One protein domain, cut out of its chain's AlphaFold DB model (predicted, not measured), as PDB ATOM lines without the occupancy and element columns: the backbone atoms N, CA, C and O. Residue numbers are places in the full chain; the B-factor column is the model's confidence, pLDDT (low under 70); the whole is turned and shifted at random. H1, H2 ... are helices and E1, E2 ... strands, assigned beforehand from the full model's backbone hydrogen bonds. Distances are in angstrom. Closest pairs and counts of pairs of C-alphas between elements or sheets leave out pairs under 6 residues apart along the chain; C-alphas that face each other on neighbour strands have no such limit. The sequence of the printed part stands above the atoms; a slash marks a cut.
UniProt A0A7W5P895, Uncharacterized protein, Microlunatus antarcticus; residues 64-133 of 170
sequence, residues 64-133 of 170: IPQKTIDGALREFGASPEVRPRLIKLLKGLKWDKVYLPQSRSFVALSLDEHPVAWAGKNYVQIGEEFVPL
ATOM      1  N   ILE A  64      79.933  89.077  75.675       82.56
ATOM      2  CA  ILE A  64      78.905  88.318  76.384       82.56
ATOM      3  C   ILE A  64      77.720  89.267  76.596       82.56
ATOM      4  O   ILE A  64      77.806  90.139  77.469       82.56
ATOM      5  N   PRO A  65      76.642  89.161  75.798       86.00
ATOM      6  CA  PRO A  65      75.510  90.071  75.894       86.00
ATOM      7  C   PRO A  65      74.793  89.912  77.232       86.00
ATOM      8  O   PRO A  65      74.618  88.806  77.739       86.00
ATOM      9  N   GLN A  66      74.351  91.034  77.785       90.62
ATOM     10  CA  GLN A  66      73.630  91.118  79.045       90.62
ATOM     11  C   GLN A  66      72.259  91.746  78.799       90.62
ATOM     12  O   GLN A  66      72.077  92.554  77.890       90.62
ATOM     13  N   LYS A  67      71.267  91.362  79.606       89.38
ATOM     14  CA  LYS A  67      69.902  91.907  79.481       89.38
ATOM     15  C   LYS A  67      69.724  93.223  80.234       89.38
ATOM     16  O   LYS A  67      68.893  94.038  79.855       89.38
ATOM     17  N   THR A  68      70.459  93.407  81.330       93.00
ATOM     18  CA  THR A  68      70.342  94.570  82.215       93.00
ATOM     19  C   THR A  68      71.710  94.961  82.764       93.00
ATOM     20  O   THR A  68      72.599  94.118  82.892       93.00
ATOM     21  N   ILE A  69      71.864  96.235  83.138       93.19
ATOM     22  CA  ILE A  69      73.082  96.741  83.790       93.19
ATOM     23  C   ILE A  69      73.335  96.003  85.112       93.19
ATOM     24  O   ILE A  69      74.457  95.580  85.365       93.19
ATOM     25  N   ASP A  70      72.305  95.798  85.942       92.12
ATOM     26  CA  ASP A  70      72.463  95.067  87.211       92.12
ATOM     27  C   ASP A  70      72.880  93.605  86.986       92.12
ATOM     28  O   ASP A  70      73.779  93.116  87.667       92.12
ATOM     29  N   GLY A  71      72.302  92.931  85.983       89.31
ATOM     30  CA  GLY A  71      72.696  91.573  85.604       89.31
ATOM     31  C   GLY A  71      74.164  91.505  85.184       89.31
ATOM     32  O   GLY A  71      74.908  90.666  85.688       89.31
ATOM     33  N   ALA A  72      74.597  92.461  84.361       91.12
ATOM     34  CA  ALA A  72      75.985  92.587  83.943       91.12
ATOM     35  C   ALA A  72      76.930  92.837  85.130       91.12
ATOM     36  O   ALA A  72      77.956  92.175  85.249       91.12
ATOM     37  N   LEU A  73      76.574  93.750  86.040       89.38
ATOM     38  CA  LEU A  73      77.362  94.060  87.238       89.38
ATOM     39  C   LEU A  73      77.432  92.878  88.209       89.38
ATOM     40  O   LEU A  73      78.462  92.656  88.846       89.38
ATOM     41  N   ARG A  74      76.348  92.103  88.322       88.31
ATOM     42  CA  ARG A  74      76.318  90.871  89.110       88.31
ATOM     43  C   ARG A  74      77.243  89.816  88.509       88.31
ATOM     44  O   ARG A  74      78.040  89.254  89.252       88.31
ATOM     45  N   GLU A  75      77.169  89.567  87.202       86.25
ATOM     46  CA  GLU A  75      78.050  88.596  86.535       86.25
ATOM     47  C   GLU A  75      79.521  89.042  86.553       86.25
ATOM     48  O   GLU A  75      80.419  88.221  86.729       86.25
ATOM     49  N   PHE A  76      79.775  90.347  86.461       84.38
ATOM     50  CA  PHE A  76      81.104  90.937  86.623       84.38
ATOM     51  C   PHE A  76      81.672  90.800  88.053       84.38
ATOM     52  O   PHE A  76      82.872  90.975  88.283       84.38
ATOM     53  N   GLY A  77      80.827  90.484  89.037       82.50
ATOM     54  CA  GLY A  77      81.229  90.362  90.435       82.50
ATOM     55  C   GLY A  77      81.460  91.711  91.117       82.50
ATOM     56  O   GLY A  77      82.356  91.829  91.954       82.50
ATOM     57  N   ALA A  78      80.691  92.743  90.751       80.94
ATOM     58  CA  ALA A  78      80.624  93.982  91.520       80.94
ATOM     59  C   ALA A  78      79.884  93.745  92.850       80.94
ATOM     60  O   ALA A  78      78.825  93.098  92.877       80.94
ATOM     61  N   SER A  79      80.433  94.281  93.950       81.62
ATOM     62  CA  SER A  79      79.846  94.128  95.288       81.62
ATOM     63  C   SER A  79      78.402  94.640  95.317       81.62
ATOM     64  O   SER A  79      78.141  95.721  94.777       81.62
ATOM     65  N   PRO A  80      77.464  93.916  95.962       85.12
ATOM     66  CA  PRO A  80      76.091  94.379  96.156       85.12
ATOM     67  C   PRO A  80      75.979  95.792  96.739       85.12
ATOM     68  O   PRO A  80      75.037  96.499  96.400       85.12
ATOM     69  N   GLU A  81      76.940  96.213  97.562       83.81
ATOM     70  CA  GLU A  81      76.990  97.546  98.181       83.81
ATOM     71  C   GLU A  81      77.264  98.653  97.152       83.81
ATOM     72  O   GLU A  81      76.729  99.755  97.245       83.81
ATOM     73  N   VAL A  82      78.064  98.345  96.127       84.25
ATOM     74  CA  VAL A  82      78.518  99.309  95.115       84.25
ATOM     75  C   VAL A  82      77.578  99.363  93.910       84.25
ATOM     76  O   VAL A  82      77.414 100.420  93.294       84.25
ATOM     77  N   ARG A  83      76.911  98.248  93.569       89.69
ATOM     78  CA  ARG A  83      76.034  98.164  92.383       89.69
ATOM     79  C   ARG A  83      74.988  99.286  92.302       89.69
ATOM     80  O   ARG A  83      74.890  99.883  91.229       89.69
ATOM     81  N   PRO A  84      74.246  99.651  93.370       90.62
ATOM     82  CA  PRO A  84      73.259 100.730  93.296       90.62
ATOM     83  C   PRO A  84      73.871 102.073  92.887       90.62
ATOM     84  O   PRO A  84      73.247 102.838  92.151       90.62
ATOM     85  N   ARG A  85      75.104 102.353  93.324       89.06
ATOM     86  CA  ARG A  85      75.820 103.579  92.966       89.06
ATOM     87  C   ARG A  85      76.249 103.568  91.502       89.06
ATOM     88  O   ARG A  85      75.991 104.552  90.814       89.06
ATOM     89  N   LEU A  86      76.821 102.464  91.016       90.38
ATOM     90  CA  LEU A  86      77.185 102.304  89.600       90.38
ATOM     91  C   LEU A  86      75.956 102.454  88.692       90.38
ATOM     92  O   LEU A  86      75.984 103.210  87.725       90.38
ATOM     93  N   ILE A  87      74.839 101.813  89.050       93.06
ATOM     94  CA  ILE A  87      73.571 101.931  88.315       93.06
ATOM     95  C   ILE A  87      73.073 103.379  88.321       93.06
ATOM     96  O   ILE A  87      72.612 103.871  87.293       93.06
ATOM     97  N   LYS A  88      73.171 104.080  89.457       92.69
ATOM     98  CA  LYS A  88      72.775 105.489  89.561       92.69
ATOM     99  C   LYS A  88      73.618 106.392  88.659       92.69
ATOM    100  O   LYS A  88      73.050 107.295  88.059       92.69
ATOM    101  N   LEU A  89      74.926 106.155  88.561       91.25
ATOM    102  CA  LEU A  89      75.830 106.924  87.694       91.25
ATOM    103  C   LEU A  89      75.553 106.682  86.205       91.25
ATOM    104  O   LEU A  89      75.619 107.608  85.411       91.25
ATOM    105  N   LEU A  90      75.181 105.456  85.835       90.56
ATOM    106  CA  LEU A  90      74.813 105.103  84.460       90.56
ATOM    107  C   LEU A  90      73.366 105.484  84.100       90.56
ATOM    108  O   LEU A  90      72.939 105.336  82.951       90.56
ATOM    109  N   LYS A  91      72.574 105.942  85.076       90.38
ATOM    110  CA  LYS A  91      71.164 106.272  84.876       90.38
ATOM    111  C   LYS A  91      71.037 107.505  83.981       90.38
ATOM    112  O   LYS A  91      71.587 108.555  84.282       90.38
ATOM    113  N   GLY A  92      70.225 107.393  82.932       85.56
ATOM    114  CA  GLY A  92      69.955 108.492  81.995       85.56
ATOM    115  C   GLY A  92      70.810 108.457  80.730       85.56
ATOM    116  O   GLY A  92      70.502 109.176  79.782       85.56
ATOM    117  N   LEU A  93      71.816 107.580  80.666       90.88
ATOM    118  CA  LEU A  93      72.523 107.301  79.422       90.88
ATOM    119  C   LEU A  93      71.613 106.545  78.452       90.88
ATOM    120  O   LEU A  93      70.921 105.601  78.842       90.88
ATOM    121  N   LYS A  94      71.637 106.947  77.182       91.31
ATOM    122  CA  LYS A  94      71.028 106.174  76.097       91.31
ATOM    123  C   LYS A  94      71.969 105.033  75.723       91.31
ATOM    124  O   LYS A  94      73.139 105.275  75.456       91.31
ATOM    125  N   TRP A  95      71.448 103.815  75.704       92.38
ATOM    126  CA  TRP A  95      72.159 102.612  75.282       92.38
ATOM    127  C   TRP A  95      71.148 101.604  74.728       92.38
ATOM    128  O   TRP A  95      69.993 101.585  75.157       92.38
ATOM    129  N   ASP A  96      71.580 100.781  73.780       91.56
ATOM    130  CA  ASP A  96      70.808  99.681  73.190       91.56
ATOM    131  C   ASP A  96      71.388  98.305  73.557       91.56
ATOM    132  O   ASP A  96      70.680  97.296  73.544       91.56
ATOM    133  N   LYS A  97      72.667  98.264  73.945       88.19
ATOM    134  CA  LYS A  97      73.384  97.047  74.317       88.19
ATOM    135  C   LYS A  97      74.150  97.232  75.612       88.19
ATOM    136  O   LYS A  97      74.805  98.247  75.834       88.19
ATOM    137  N   VAL A  98      74.131  96.185  76.427       93.25
ATOM    138  CA  VAL A  98      75.025  96.017  77.569       93.25
ATOM    139  C   VAL A  98      75.702  94.657  77.459       93.25
ATOM    140  O   VAL A  98      75.064  93.668  77.100       93.25
ATOM    141  N   TYR A  99      77.007  94.596  77.704       87.06
ATOM    142  CA  TYR A  99      77.774  93.358  77.574       87.06
ATOM    143  C   TYR A  99      79.009  93.345  78.473       87.06
ATOM    144  O   TYR A  99      79.481  94.380  78.941       87.06
ATOM    145  N   LEU A 100      79.547  92.149  78.690       82.69
ATOM    146  CA  LEU A 100      80.896  91.959  79.215       82.69
ATOM    147  C   LEU A 100      81.841  91.675  78.044       82.69
ATOM    148  O   LEU A 100      81.471  90.912  77.147       82.69
ATOM    149  N   PRO A 101      83.063  92.227  78.030       74.19
ATOM    150  CA  PRO A 101      84.102  91.719  77.151       74.19
ATOM    151  C   PRO A 101      84.470  90.288  77.574       74.19
ATOM    152  O   PRO A 101      84.214  89.875  78.707       74.19
ATOM    153  N   GLN A 102      85.126  89.537  76.696       69.25
ATOM    154  CA  GLN A 102      85.576  88.167  76.961       69.25
ATOM    155  C   GLN A 102      86.468  88.090  78.206       69.25
ATOM    156  O   GLN A 102      86.389  87.131  78.969       69.25
ATOM    157  N   SER A 103      87.255  89.139  78.448       67.56
ATOM    158  CA  SER A 103      88.090  89.302  79.638       67.56
ATOM    159  C   SER A 103      87.306  89.461  80.937       67.56
ATOM    160  O   SER A 103      87.898  89.365  82.008       67.56
ATOM    161  N   ARG A 104      86.006  89.775  80.852       76.94
ATOM    162  CA  ARG A 104      85.133  90.132  81.977       76.94
ATOM    163  C   ARG A 104      85.754  91.214  82.865       76.94
ATOM    164  O   ARG A 104      85.646  91.156  84.082       76.94
ATOM    165  N   SER A 105      86.439  92.184  82.260       72.38
ATOM    166  CA  SER A 105      87.184  93.229  82.977       72.38
ATOM    167  C   SER A 105      86.360  94.476  83.313       72.38
ATOM    168  O   SER A 105      86.792  95.271  84.143       72.38
ATOM    169  N   PHE A 106      85.202  94.656  82.677       82.44
ATOM    170  CA  PHE A 106      84.236  95.725  82.949       82.44
ATOM    171  C   PHE A 106      82.875  95.378  82.341       82.44
ATOM    172  O   PHE A 106      82.767  94.466  81.524       82.44
ATOM    173  N   VAL A 107      81.844  96.138  82.700       90.25
ATOM    174  CA  VAL A 107      80.559  96.177  81.993       90.25
ATOM    175  C   VAL A 107      80.594  97.302  80.966       90.25
ATOM    176  O   VAL A 107      80.950  98.421  81.314       90.25
ATOM    177  N   ALA A 108      80.226  97.024  79.720       89.88
ATOM    178  CA  ALA A 108      80.176  98.002  78.639       89.88
ATOM    179  C   ALA A 108      78.732  98.311  78.249       89.88
ATOM    180  O   ALA A 108      77.918  97.393  78.139       89.88
ATOM    181  N   LEU A 109      78.437  99.585  78.005       89.88
ATOM    182  CA  LEU A 109      77.207 100.062  77.388       89.88
ATOM    183  C   LEU A 109      77.540 100.618  76.006       89.88
ATOM    184  O   LEU A 109      78.515 101.363  75.846       89.88
ATOM    185  N   SER A 110      76.703 100.298  75.027       86.44
ATOM    186  CA  SER A 110      76.798 100.842  73.675       86.44
ATOM    187  C   SER A 110      75.468 101.397  73.196       86.44
ATOM    188  O   SER A 110      74.416 101.024  73.713       86.44
ATOM    189  N   LEU A 111      75.550 102.305  72.231       83.81
ATOM    190  CA  LEU A 111      74.437 102.840  71.462       83.81
ATOM    191  C   LEU A 111      74.838 102.807  69.989       83.81
ATOM    192  O   LEU A 111      75.906 103.321  69.654       83.81
ATOM    193  N   ASP A 112      74.024 102.196  69.126       79.12
ATOM    194  CA  ASP A 112      74.298 102.104  67.686       79.12
ATOM    195  C   ASP A 112      75.712 101.550  67.402       79.12
ATOM    196  O   ASP A 112      76.479 102.111  66.625       79.12
ATOM    197  N   GLU A 113      76.090 100.470  68.103       73.75
ATOM    198  CA  GLU A 113      77.424  99.824  68.103       73.75
ATOM    199  C   GLU A 113      78.587 100.622  68.723       73.75
ATOM    200  O   GLU A 113      79.679 100.070  68.889       73.75
ATOM    201  N   HIS A 114      78.379 101.874  69.130       72.94
ATOM    202  CA  HIS A 114      79.432 102.711  69.701       72.94
ATOM    203  C   HIS A 114      79.438 102.624  71.231       72.94
ATOM    204  O   HIS A 114      78.383 102.750  71.854       72.94
ATOM    205  N   PRO A 115      80.597 102.421  71.883       76.50
ATOM    206  CA  PRO A 115      80.679 102.431  73.339       76.50
ATOM    207  C   PRO A 115      80.368 103.829  73.889       76.50
ATOM    208  O   PRO A 115      81.006 104.803  73.501       76.50
ATOM    209  N   VAL A 116      79.420 103.913  74.823       84.00
ATOM    210  CA  VAL A 116      79.003 105.180  75.453       84.00
ATOM    211  C   VAL A 116      79.433 105.285  76.914       84.00
ATOM    212  O   VAL A 116      79.714 106.383  77.390       84.00
ATOM    213  N   ALA A 117      79.508 104.161  77.634       88.12
ATOM    214  CA  ALA A 117      79.962 104.151  79.021       88.12
ATOM    215  C   ALA A 117      80.381 102.769  79.506       88.12
ATOM    216  O   ALA A 117      79.825 101.759  79.073       88.12
ATOM    217  N   TRP A 118      81.338 102.722  80.428       88.00
ATOM    218  CA  TRP A 118      81.878 101.500  81.012       88.00
ATOM    219  C   TRP A 118      81.790 101.557  82.532       88.00
ATOM    220  O   TRP A 118      81.942 102.620  83.126       88.00
ATOM    221  N   ALA A 119      81.583 100.416  83.178       89.25
ATOM    222  CA  ALA A 119      81.604 100.306  84.628       89.25
ATOM    223  C   ALA A 119      82.587  99.230  85.081       89.25
ATOM    224  O   ALA A 119      82.446  98.047  84.759       89.25
ATOM    225  N   GLY A 120      83.577  99.665  85.857       84.06
ATOM    226  CA  GLY A 120      84.440  98.803  86.650       84.06
ATOM    227  C   GLY A 120      83.860  98.549  88.041       84.06
ATOM    228  O   GLY A 120      82.733  98.928  88.356       84.06
ATOM    229  N   LYS A 121      84.634  97.873  88.899       81.56
ATOM    230  CA  LYS A 121      84.193  97.558  90.273       81.56
ATOM    231  C   LYS A 121      84.187  98.796  91.173       81.56
ATOM    232  O   LYS A 121      83.492  98.813  92.177       81.56
ATOM    233  N   ASN A 122      84.961  99.807  90.797       78.88
ATOM    234  CA  ASN A 122      85.252 101.008  91.570       78.88
ATOM    235  C   ASN A 122      85.290 102.275  90.696       78.88
ATOM    236  O   ASN A 122      85.804 103.299  91.135       78.88
ATOM    237  N   TYR A 123      84.788 102.221  89.461       80.94
ATOM    238  CA  TYR A 123      84.716 103.390  88.587       80.94
ATOM    239  C   TYR A 123      83.574 103.271  87.578       80.94
ATOM    240  O   TYR A 123      83.135 102.167  87.243       80.94
ATOM    241  N   VAL A 124      83.148 104.416  87.056       86.00
ATOM    242  CA  VAL A 124      82.377 104.523  85.814       86.00
ATOM    243  C   VAL A 124      83.130 105.451  84.869       86.00
ATOM    244  O   VAL A 124      83.649 106.470  85.303       86.00
ATOM    245  N   GLN A 125      83.188 105.106  83.591       80.75
ATOM    246  CA  GLN A 125      83.675 105.990  82.539       80.75
ATOM    247  C   GLN A 125      82.524 106.297  81.580       80.75
ATOM    248  O   GLN A 125      81.876 105.366  81.112       80.75
ATOM    249  N   ILE A 126      82.256 107.569  81.288       83.75
ATOM    250  CA  ILE A 126      81.201 108.022  80.367       83.75
ATOM    251  C   ILE A 126      81.862 108.890  79.297       83.75
ATOM    252  O   ILE A 126      82.302 109.999  79.580       83.75
ATOM    253  N   GLY A 127      81.973 108.376  78.071       74.44
ATOM    254  CA  GLY A 127      82.839 108.991  77.064       74.44
ATOM    255  C   GLY A 127      84.275 109.152  77.586       74.44
ATOM    256  O   GLY A 127      84.957 108.161  77.865       74.44
ATOM    257  N   GLU A 128      84.717 110.401  77.731       71.81
ATOM    258  CA  GLU A 128      86.041 110.766  78.261       71.81
ATOM    259  C   GLU A 128      86.044 111.031  79.775       71.81
ATOM    260  O   GLU A 128      87.107 111.091  80.390       71.81
ATOM    261  N   GLU A 129      84.874 111.164  80.404       75.62
ATOM    262  CA  GLU A 129      84.772 111.448  81.833       75.62
ATOM    263  C   GLU A 129      84.985 110.169  82.652       75.62
ATOM    264  O   GLU A 129      84.225 109.205  82.532       75.62
ATOM    265  N   PHE A 130      86.004 110.166  83.511       78.12
ATOM    266  CA  PHE A 130      86.278 109.083  84.453       78.12
ATOM    267  C   PHE A 130      85.809 109.469  85.860       78.12
ATOM    268  O   PHE A 130      86.306 110.424  86.452       78.12
ATOM    269  N   VAL A 131      84.877 108.695  86.413       82.44
ATOM    270  CA  VAL A 131      84.283 108.907  87.736       82.44
ATOM    271  C   VAL A 131      84.744 107.791  88.680       82.44
ATOM    272  O   VAL A 131      84.194 106.682  88.632       82.44
ATOM    273  N   PRO A 132      85.744 108.038  89.547       76.62
ATOM    274  CA  PRO A 132      86.156 107.070  90.554       76.62
ATOM    275  C   PRO A 132      85.105 106.941  91.663       76.62
ATOM    276  O   PRO A 132      84.397 107.889  92.004       76.62
ATOM    277  N   LEU A 133      85.021 105.760  92.272       77.19
ATOM    278  CA  LEU A 133      84.313 105.533  93.530       77.19
ATOM    279  C   LEU A 133      85.364 105.414  94.642       77.19
ATOM    280  O   LEU A 133      85.719 104.315  95.060       77.19
TER     281      LEU A 133
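What this domain is: This is residues 64 to 133 of the 170 residues of an uncharacterized protein of Microlunatus antarcticus (UniProt A0A7W5P895). One twisted sheet of six short strands makes a wall, and two short helices, H1 and H2, pack over one of its faces, while the other face bears no named helix. H1 covers the part with E2 and E3, H2 the part with E4 and E5, and the strands' lines turn by 97 degrees from edge to edge. The printed part has 70 residues, with two named helices and six named strands in the order E1 H1 H2 E2 E3 E4 E5 E6. The sheet runs E1 E2 E3 E4 E5 E6, all antiparallel, and the class is mixed, helices and strands. The whole is compact, with a radius of gyration of the C-alphas of 10.7 A and spans of 31 by 24 by 20 A.

Where its parts are: In the sheet, E1 is residues 64 to 66, 6.5 A long, and begins at C-alpha 64 (78.905, 88.318, 76.384). E2 is residues 97 to 101, 12.3 A; E3 is residues 107 to 111, 13.9 A; E4, the longest strand, is residues 114 to 119, 15.3 A. E5 is residues 123 to 126, 10.1 A, and E6 is residues 129 to 132, 9.9 A, ending at C-alpha 132 (86.156, 107.070, 90.554). H1 is residues 69 to 75, 9.9 A, and H2 is residues 83 to 90, 10.6 A, beginning at C-alpha 83 (76.034, 98.164, 92.383).

How they stand to each other: E2 to E6 form a meander, each strand the antiparallel neighbour of the one before. E3 and E4 are a hairpin at 153 degrees, with N 109 and O 117 2.8 A apart, within hydrogen-bond range. Within range too are N 108 and O 99 of the hairpin E2 and E3, 2.9 A, and N 118 and O 125 of the hairpin E4 and E5, 2.8 A. At the edge strands, N 64 and O 100 of the neighbours E1 and E2 are within hydrogen-bond range at 2.8 A, and so are N 126 and O 129 of the hairpin E5 and E6, at 2.8 A. E1 and E6 are apart. H1 is on the sheet at a height of 7.8 A, over E2 and only just over E3, where 3 of its C-alphas fall; it runs along the strands, at 18 degrees to E2 on the local plane. Its closest C-alphas to E3 are those of Ala 72 and Val 107, 6.1 A. H2 is on the same face at a height of 8.8 A, only just over E4 and E5, with 3 C-alphas on each. It runs slantwise to the strands, but only just, at 33 degrees to E4 on the local plane. The closest C-alphas of H2 and E5 are those of Leu 86 and Val 124, 6.8 A. H1 and H2 touch as a helical hairpin, opposite ways at a steep tilt of 41 degrees, the closest C-alphas being those of Leu 73 and Arg 83, 6.7 A. In H1 and H2 every O i to N i+4 pair is within hydrogen-bond range.

The domain as a whole: The two C-alphas farthest apart are those of Glu 81 and Asp 112, 31.0 A. The printed part has no cut and no long link. Mean pLDDT of the printed part is 84.6, and residues 102 to 103 are under 70.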